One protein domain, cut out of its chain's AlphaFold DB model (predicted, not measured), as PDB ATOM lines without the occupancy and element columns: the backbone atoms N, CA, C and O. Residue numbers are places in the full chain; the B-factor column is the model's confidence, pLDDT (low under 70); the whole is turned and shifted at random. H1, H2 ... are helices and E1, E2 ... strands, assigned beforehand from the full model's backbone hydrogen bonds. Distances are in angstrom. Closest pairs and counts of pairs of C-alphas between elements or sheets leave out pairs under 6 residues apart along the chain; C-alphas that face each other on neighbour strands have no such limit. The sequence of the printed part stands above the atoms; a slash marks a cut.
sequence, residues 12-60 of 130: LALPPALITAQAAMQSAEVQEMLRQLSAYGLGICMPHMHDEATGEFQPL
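Overview. This is residues 12 to 60 of the 130 residues of an uncharacterized protein of Polaromonas naphthalenivorans (strain CJ2) (UniProt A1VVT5). A small two-stranded hairpin, E1 and E2, forms one end of a loose, open frame: the beginning of H1, residues 16 to 18, lies near it, H1 leads to a corner with H2 at the other end, and residues 39 to 47 run back to the hairpin. The printed part has 49 residues, with two named helices and two named strands in the order H1, H2, E1, E2. The sheet has the order E1 - E2, antiparallel, and the class is mixed, helices and strands. The whole is loose, with a radius of gyration of the C-alphas of 13.1 A, and only just elongated, with spans of 40 by 20 by 12 A.

Along the chain. Strand E1 is residues 48 to 50, and E2 is residues 57 to 59, ending at C-alpha 59 (14.590, 2.868, 0.523). H1, residues 16 to 24, begins at C-alpha 16 (8.186, -3.158, -1.274) and is 12.2 A long. H2, residues 28 to 38, is 15.1 A long and ends at C-alpha 38 (32.193, -8.408, -12.509).

Arrangement. E1 and E2 form an antiparallel hairpin, their directions 137 degrees apart. N 49 and O 58 are within hydrogen-bond range at 2.9 A, as are N 58 and O 49 at 2.8 A. The closest C-alphas of H1 and E2 are those of Ala 17 and Pro 59, 6.8 A apart. H1 and H2 are close but not clearly touching, with the closest C-alphas, of Ala 24 and Val 30, 6.7 A apart. Their lines are about perpendicular, at 80 degrees. H2 and E2 are apart. In H1 and H2 every O i to N i+4 pair is within hydrogen-bond range.

Size, cuts and confidence. The two C-alphas farthest apart, of Ala 39 and Ala 53, are 39.8 A apart. Residues 36 to 41, of which 36 to 38 belong to H2, stand free. The printed part has no cut; the link H1 to H2 is tight, and the links H2 to E1 and E1 to E2 are short. Mean pLDDT of the printed part is 92.4, and residue 12 is under 70.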
ATOM      1  N   LEU A  12      10.501 -10.829   4.256       60.47
ATOM      2  CA  LEU A  12       9.161 -10.397   4.694       60.47
ATOM      3  C   LEU A  12       9.111  -9.058   5.454       60.47
ATOM      4  O   LEU A  12       8.035  -8.480   5.551       60.47
ATOM      5  N   ALA A  13      10.236  -8.575   5.986       76.88
ATOM      6  CA  ALA A  13      10.314  -7.307   6.721       76.88
ATOM      7  C   ALA A  13      10.861  -6.143   5.871       76.88
ATOM      8  O   ALA A  13      11.119  -5.062   6.391       76.88
ATOM      9  N   LEU A  14      11.090  -6.366   4.573       86.81
ATOM     10  CA  LEU A  14      11.614  -5.338   3.683       86.81
ATOM     11  C   LEU A  14      10.481  -4.462   3.118       86.81
ATOM     12  O   LEU A  14       9.417  -4.979   2.773       86.81
ATOM     13  N   PRO A  15      10.714  -3.153   2.923       90.44
ATOM     14  CA  PRO A  15       9.834  -2.312   2.123       90.44
ATOM     15  C   PRO A  15       9.636  -2.879   0.710       90.44
ATOM     16  O   PRO A  15      10.569  -3.478   0.161       90.44
ATOM     17  N   PRO A  16       8.486  -2.623   0.056       91.44
ATOM     18  CA  PRO A  16       8.186  -3.158  -1.274       91.44
ATOM     19  C   PRO A  16       9.298  -2.943  -2.309       91.44
ATOM     20  O   PRO A  16       9.646  -3.874  -3.028       91.44
ATOM     21  N   ALA A  17       9.922  -1.760  -2.332       90.56
ATOM     22  CA  ALA A  17      11.023  -1.461  -3.250       90.56
ATOM     23  C   ALA A  17      12.236  -2.393  -3.055       90.56
ATOM     24  O   ALA A  17      12.840  -2.843  -4.028       90.56
ATOM     25  N   LEU A  18      12.565  -2.734  -1.805       91.75
ATOM     26  CA  LEU A  18      13.687  -3.619  -1.485       91.75
ATOM     27  C   LEU A  18      13.334  -5.096  -1.717       91.75
ATOM     28  O   LEU A  18      14.193  -5.870  -2.135       91.75
ATOM     29  N   ILE A  19      12.065  -5.487  -1.536       91.19
ATOM     30  CA  ILE A  19      11.570  -6.810  -1.955       91.19
ATOM     31  C   ILE A  19      11.735  -6.975  -3.466       91.19
ATOM     32  O   ILE A  19      12.273  -7.985  -3.922       91.19
ATOM     33  N   THR A  20      11.304  -5.981  -4.247       91.50
ATOM     34  CA  THR A  20      11.450  -5.996  -5.705       91.50
ATOM     35  C   THR A  20      12.918  -6.099  -6.110       91.50
ATOM     36  O   THR A  20      13.244  -6.921  -6.963       91.50
ATOM     37  N   ALA A  21      13.813  -5.340  -5.469       91.69
ATOM     38  CA  ALA A  21      15.248  -5.413  -5.737       91.69
ATOM     39  C   ALA A  21      15.839  -6.803  -5.424       91.69
ATOM     40  O   ALA A  21      16.559  -7.364  -6.249       91.69
ATOM     41  N   GLN A  22      15.491  -7.407  -4.280       90.81
ATOM     42  CA  GLN A  22      15.904  -8.776  -3.936       90.81
ATOM     43  C   GLN A  22      15.385  -9.807  -4.944       90.81
ATOM     44  O   GLN A  22      16.138 -10.670  -5.394       90.81
ATOM     45  N   ALA A  23      14.111  -9.717  -5.328       90.19
ATOM     46  CA  ALA A  23      13.512 -10.627  -6.298       90.19
ATOM     47  C   ALA A  23      14.160 -10.492  -7.686       90.19
ATOM     48  O   ALA A  23      14.400 -11.500  -8.353       90.19
ATOM     49  N   ALA A  24      14.501  -9.268  -8.100       93.19
ATOM     50  CA  ALA A  24      15.143  -8.992  -9.381       93.19
ATOM     51  C   ALA A  24      16.498  -9.700  -9.528       93.19
ATOM     52  O   ALA A  24      16.861 -10.076 -10.640       93.19
ATOM     53  N   MET A  25      17.202  -9.990  -8.427       91.50
ATOM     54  CA  MET A  25      18.442 -10.773  -8.464       91.50
ATOM     55  C   MET A  25      18.255 -12.193  -9.011       91.50
ATOM     56  O   MET A  25      19.234 -12.802  -9.429       91.50
ATOM     57  N   GLN A  26      17.035 -12.733  -9.041       90.06
ATOM     58  CA  GLN A  26      16.750 -14.038  -9.649       90.06
ATOM     59  C   GLN A  26      16.508 -13.952 -11.168       90.06
ATOM     60  O   GLN A  26      16.386 -14.982 -11.830       90.06
ATOM     61  N   SER A  27      16.434 -12.745 -11.738       95.31
ATOM     62  CA  SER A  27      16.264 -12.547 -13.178       95.31
ATOM     63  C   SER A  27      17.554 -12.851 -13.938       95.31
ATOM     64  O   SER A  27      18.636 -12.398 -13.556       95.31
ATOM     65  N   ALA A  28      17.426 -13.551 -15.068       96.44
ATOM     66  CA  ALA A  28      18.541 -13.815 -15.976       96.44
ATOM     67  C   ALA A  28      19.196 -12.520 -16.486       96.44
ATOM     68  O   ALA A  28      20.414 -12.459 -16.615       96.44
ATOM     69  N   GLU A  29      18.402 -11.473 -16.723       97.12
ATOM     70  CA  GLU A  29      18.895 -10.170 -17.174       97.12
ATOM     71  C   GLU A  29      19.804  -9.515 -16.126       97.12
ATOM     72  O   GLU A  29      20.907  -9.073 -16.437       97.12
ATOM     73  N   VAL A  30      19.385  -9.519 -14.856       95.38
ATOM     74  CA  VAL A  30      20.162  -8.930 -13.753       95.38
ATOM     75  C   VAL A  30      21.428  -9.737 -13.470       95.38
ATOM     76  O   VAL A  30      22.486  -9.158 -13.231       95.38
ATOM     77  N   GLN A  31      21.354 -11.067 -13.552       96.12
ATOM     78  CA  GLN A  31      22.524 -11.942 -13.434       96.12
ATOM     79  C   GLN A  31      23.539 -11.703 -14.559       96.12
ATOM     80  O   GLN A  31      24.744 -11.662 -14.308       96.12
ATOM     81  N   GLU A  32      23.071 -11.495 -15.791       97.69
ATOM     82  CA  GLU A  32      23.942 -11.179 -16.922       97.69
ATOM     83  C   GLU A  32      24.595  -9.798 -16.767       97.69
ATOM     84  O   GLU A  32      25.806  -9.677 -16.954       97.69
ATOM     85  N   MET A  33      23.848  -8.778 -16.329       96.56
ATOM     86  CA  MET A  33      24.423  -7.469 -15.990       96.56
ATOM     87  C   MET A  33      25.489  -7.585 -14.894       96.56
ATOM     88  O   MET A  33      26.584  -7.042 -15.041       96.56
ATOM     89  N   LEU A  34      25.222  -8.339 -13.823       96.31
ATOM     90  CA  LEU A  34      26.201  -8.580 -12.760       96.31
ATOM     91  C   LEU A  34      27.465  -9.263 -13.293       96.31
ATOM     92  O   LEU A  34      28.575  -8.885 -12.917       96.31
ATOM     93  N   ARG A  35      27.319 -10.249 -14.183       96.75
ATOM     94  CA  ARG A  35      28.453 -10.936 -14.813       96.75
ATOM     95  C   ARG A  35      29.311  -9.967 -15.627       96.75
ATOM     96  O   ARG A  35      30.536 -10.044 -15.559       96.75
ATOM     97  N   GLN A  36      28.684  -9.055 -16.367       97.62
ATOM     98  CA  GLN A  36      29.388  -8.027 -17.134       97.62
ATOM     99  C   GLN A  36      30.109  -7.031 -16.220       97.62
ATOM    100  O   GLN A  36      31.292  -6.775 -16.421       97.62
ATOM    101  N   LEU A  37      29.444  -6.539 -15.169       96.62
ATOM    102  CA  LEU A  37      30.050  -5.667 -14.154       96.62
ATOM    103  C   LEU A  37      31.249  -6.335 -13.464       96.62
ATOM    104  O   LEU A  37      32.295  -5.708 -13.282       96.62
ATOM    105  N   SER A  38      31.138  -7.631 -13.171       96.75
ATOM    106  CA  SER A  38      32.193  -8.408 -12.509       96.75
ATOM    107  C   SER A  38      33.491  -8.459 -13.321       96.75
ATOM    108  O   SER A  38      34.567  -8.540 -12.734       96.75
ATOM    109  N   ALA A  39      33.425  -8.358 -14.655       97.25
ATOM    110  CA  ALA A  39      34.616  -8.292 -15.508       97.25
ATOM    111  C   ALA A  39      35.470  -7.034 -15.254       97.25
ATOM    112  O   ALA A  39      36.656  -7.022 -15.575       97.25
ATOM    113  N   TYR A  40      34.880  -6.005 -14.640       96.62
ATOM    114  CA  TYR A  40      35.533  -4.754 -14.248       96.62
ATOM    115  C   TYR A  40      35.761  -4.654 -12.732       96.62
ATOM    116  O   TYR A  40      36.090  -3.582 -12.231       96.62
ATOM    117  N   GLY A  41      35.560  -5.746 -11.985       95.06
ATOM    118  CA  GLY A  41      35.628  -5.737 -10.521       95.06
ATOM    119  C   GLY A  41      34.464  -4.998  -9.849       95.06
ATOM    120  O   GLY A  41      34.552  -4.685  -8.664       95.06
ATOM    121  N   LEU A  42      33.384  -4.717 -10.585       96.06
ATOM    122  CA  LEU A  42      32.179  -4.076 -10.064       96.06
ATOM    123  C   LEU A  42      31.136  -5.123  -9.653       96.06
ATOM    124  O   LEU A  42      31.082  -6.227 -10.194       96.06
ATOM    125  N   GLY A  43      30.279  -4.747  -8.707       93.94
ATOM    126  CA  GLY A  43      29.154  -5.554  -8.240       93.94
ATOM    127  C   GLY A  43      27.832  -4.791  -8.288       93.94
ATOM    128  O   GLY A  43      27.766  -3.653  -8.746       93.94
ATOM    129  N   ILE A  44      26.775  -5.428  -7.782       91.31
ATOM    130  CA  ILE A  44      25.464  -4.804  -7.567       91.31
ATOM    131  C   ILE A  44      25.275  -4.575  -6.070       91.31
ATOM    132  O   ILE A  44      25.632  -5.422  -5.250       91.31
ATOM    133  N   CYS A  45      24.672  -3.445  -5.721       92.00
ATOM    134  CA  CYS A  45      24.174  -3.173  -4.381       92.00
ATOM    135  C   CYS A  45      22.658  -2.947  -4.428       92.00
ATOM    136  O   CYS A  45      22.089  -2.664  -5.482       92.00
ATOM    137  N   MET A  46      22.009  -3.068  -3.274       92.81
ATOM    138  CA  MET A  46      20.627  -2.650  -3.065       92.81
ATOM    139  C   MET A  46      20.670  -1.419  -2.152       92.81
ATOM    140  O   MET A  46      20.775  -1.606  -0.941       92.81
ATOM    141  N   PRO A  47      20.674  -0.183  -2.687       94.19
ATOM    142  CA  PRO A  47      20.767   1.024  -1.870       94.19
ATOM    143  C   PRO A  47      19.584   1.130  -0.907       94.19
ATOM    144  O   PRO A  47      18.426   1.031  -1.312       94.19
ATOM    145  N   HIS A  48      19.876   1.323   0.372       95.19
ATOM    146  CA  HIS A  48      18.887   1.466   1.434       95.19
ATOM    147  C   HIS A  48      19.470   2.312   2.563       95.19
ATOM    148  O   HIS A  48      20.679   2.536   2.621       95.19
ATOM    149  N   MET A  49      18.603   2.749   3.466       94.75
ATOM    150  CA  MET A  49      18.975   3.278   4.770       94.75
ATOM    151  C   MET A  49      18.201   2.557   5.874       94.75
ATOM    152  O   MET A  49      17.436   1.628   5.600       94.75
ATOM    153  N   HIS A  50      18.418   2.975   7.116       92.25
ATOM    154  CA  HIS A  50      17.690   2.461   8.268       92.25
ATOM    155  C   HIS A  50      16.896   3.586   8.914       92.25
ATOM    156  O   HIS A  50      17.399   4.701   9.055       92.25
ATOM    157  N   ASP A  51      15.672   3.279   9.318       90.31
ATOM    158  CA  ASP A  51      14.897   4.147  10.187       90.31
ATOM    159  C   ASP A  51      15.619   4.293  11.535       90.31
ATOM    160  O   ASP A  51      15.901   3.299  12.201       90.31
ATOM    161  N   GLU A  52      15.935   5.517  11.952       88.75
ATOM    162  CA  GLU A  52      16.726   5.732  13.173       88.75
ATOM    163  C   GLU A  52      15.965   5.380  14.461       88.75
ATOM    164  O   GLU A  52      16.587   5.077  15.479       88.75
ATOM    165  N   ALA A  53      14.628   5.404  14.434       91.81
ATOM    166  CA  ALA A  53      13.804   5.123  15.606       91.81
ATOM    167  C   ALA A  53      13.548   3.621  15.798       91.81
ATOM    168  O   ALA A  53      13.476   3.143  16.931       91.81
ATOM    169  N   THR A  54      13.391   2.883  14.702       91.00
ATOM    170  CA  THR A  54      12.957   1.476  14.705       91.00
ATOM    171  C   THR A  54      14.034   0.506  14.222       91.00
ATOM    172  O   THR A  54      13.973  -0.679  14.542       91.00
ATOM    173  N   GLY A  55      15.032   0.986  13.477       89.25
ATOM    174  CA  GLY A  55      16.054   0.165  12.824       89.25
ATOM    175  C   GLY A  55      15.559  -0.580  11.580       89.25
ATOM    176  O   GLY A  55      16.304  -1.382  11.018       89.25
ATOM    177  N   GLU A  56      14.318  -0.350  11.149       91.19
ATOM    178  CA  GLU A  56      13.757  -0.984   9.956       91.19
ATOM    179  C   GLU A  56      14.444  -0.494   8.678       91.19
ATOM    180  O   GLU A  56      14.936   0.631   8.593       91.19
ATOM    181  N   PHE A  57      14.462  -1.342   7.648       92.62
ATOM    182  CA  PHE A  57      14.964  -0.946   6.338       92.62
ATOM    183  C   PHE A  57      14.074   0.132   5.719       92.62
ATOM    184  O   PHE A  57      12.850   0.018   5.728       92.62
ATOM    185  N   GLN A  58      14.692   1.112   5.071       93.69
ATOM    186  CA  GLN A  58      14.015   2.100   4.239       93.69
ATOM    187  C   GLN A  58      14.708   2.212   2.876       93.69
ATOM    188  O   GLN A  58      15.926   2.036   2.786       93.69
ATOM    189  N   PRO A  59      13.969   2.495   1.790       94.12
ATOM    190  CA  PRO A  59      14.590   2.868   0.523       94.12
ATOM    191  C   PRO A  59      15.494   4.086   0.727       94.12
ATOM    192  O   PRO A  59      15.141   4.978   1.491       94.12
ATOM    193  N   LEU A  60      16.636   4.135   0.041       95.06
ATOM    194  CA  LEU A  60      17.501   5.313   0.077       95.06
ATOM    195  C   LEU A  60      16.853   6.446  -0.745       95.06
ATOM    196  O   LEU A  60      16.696   6.260  -1.957       95.06
TER     197      LEU A  60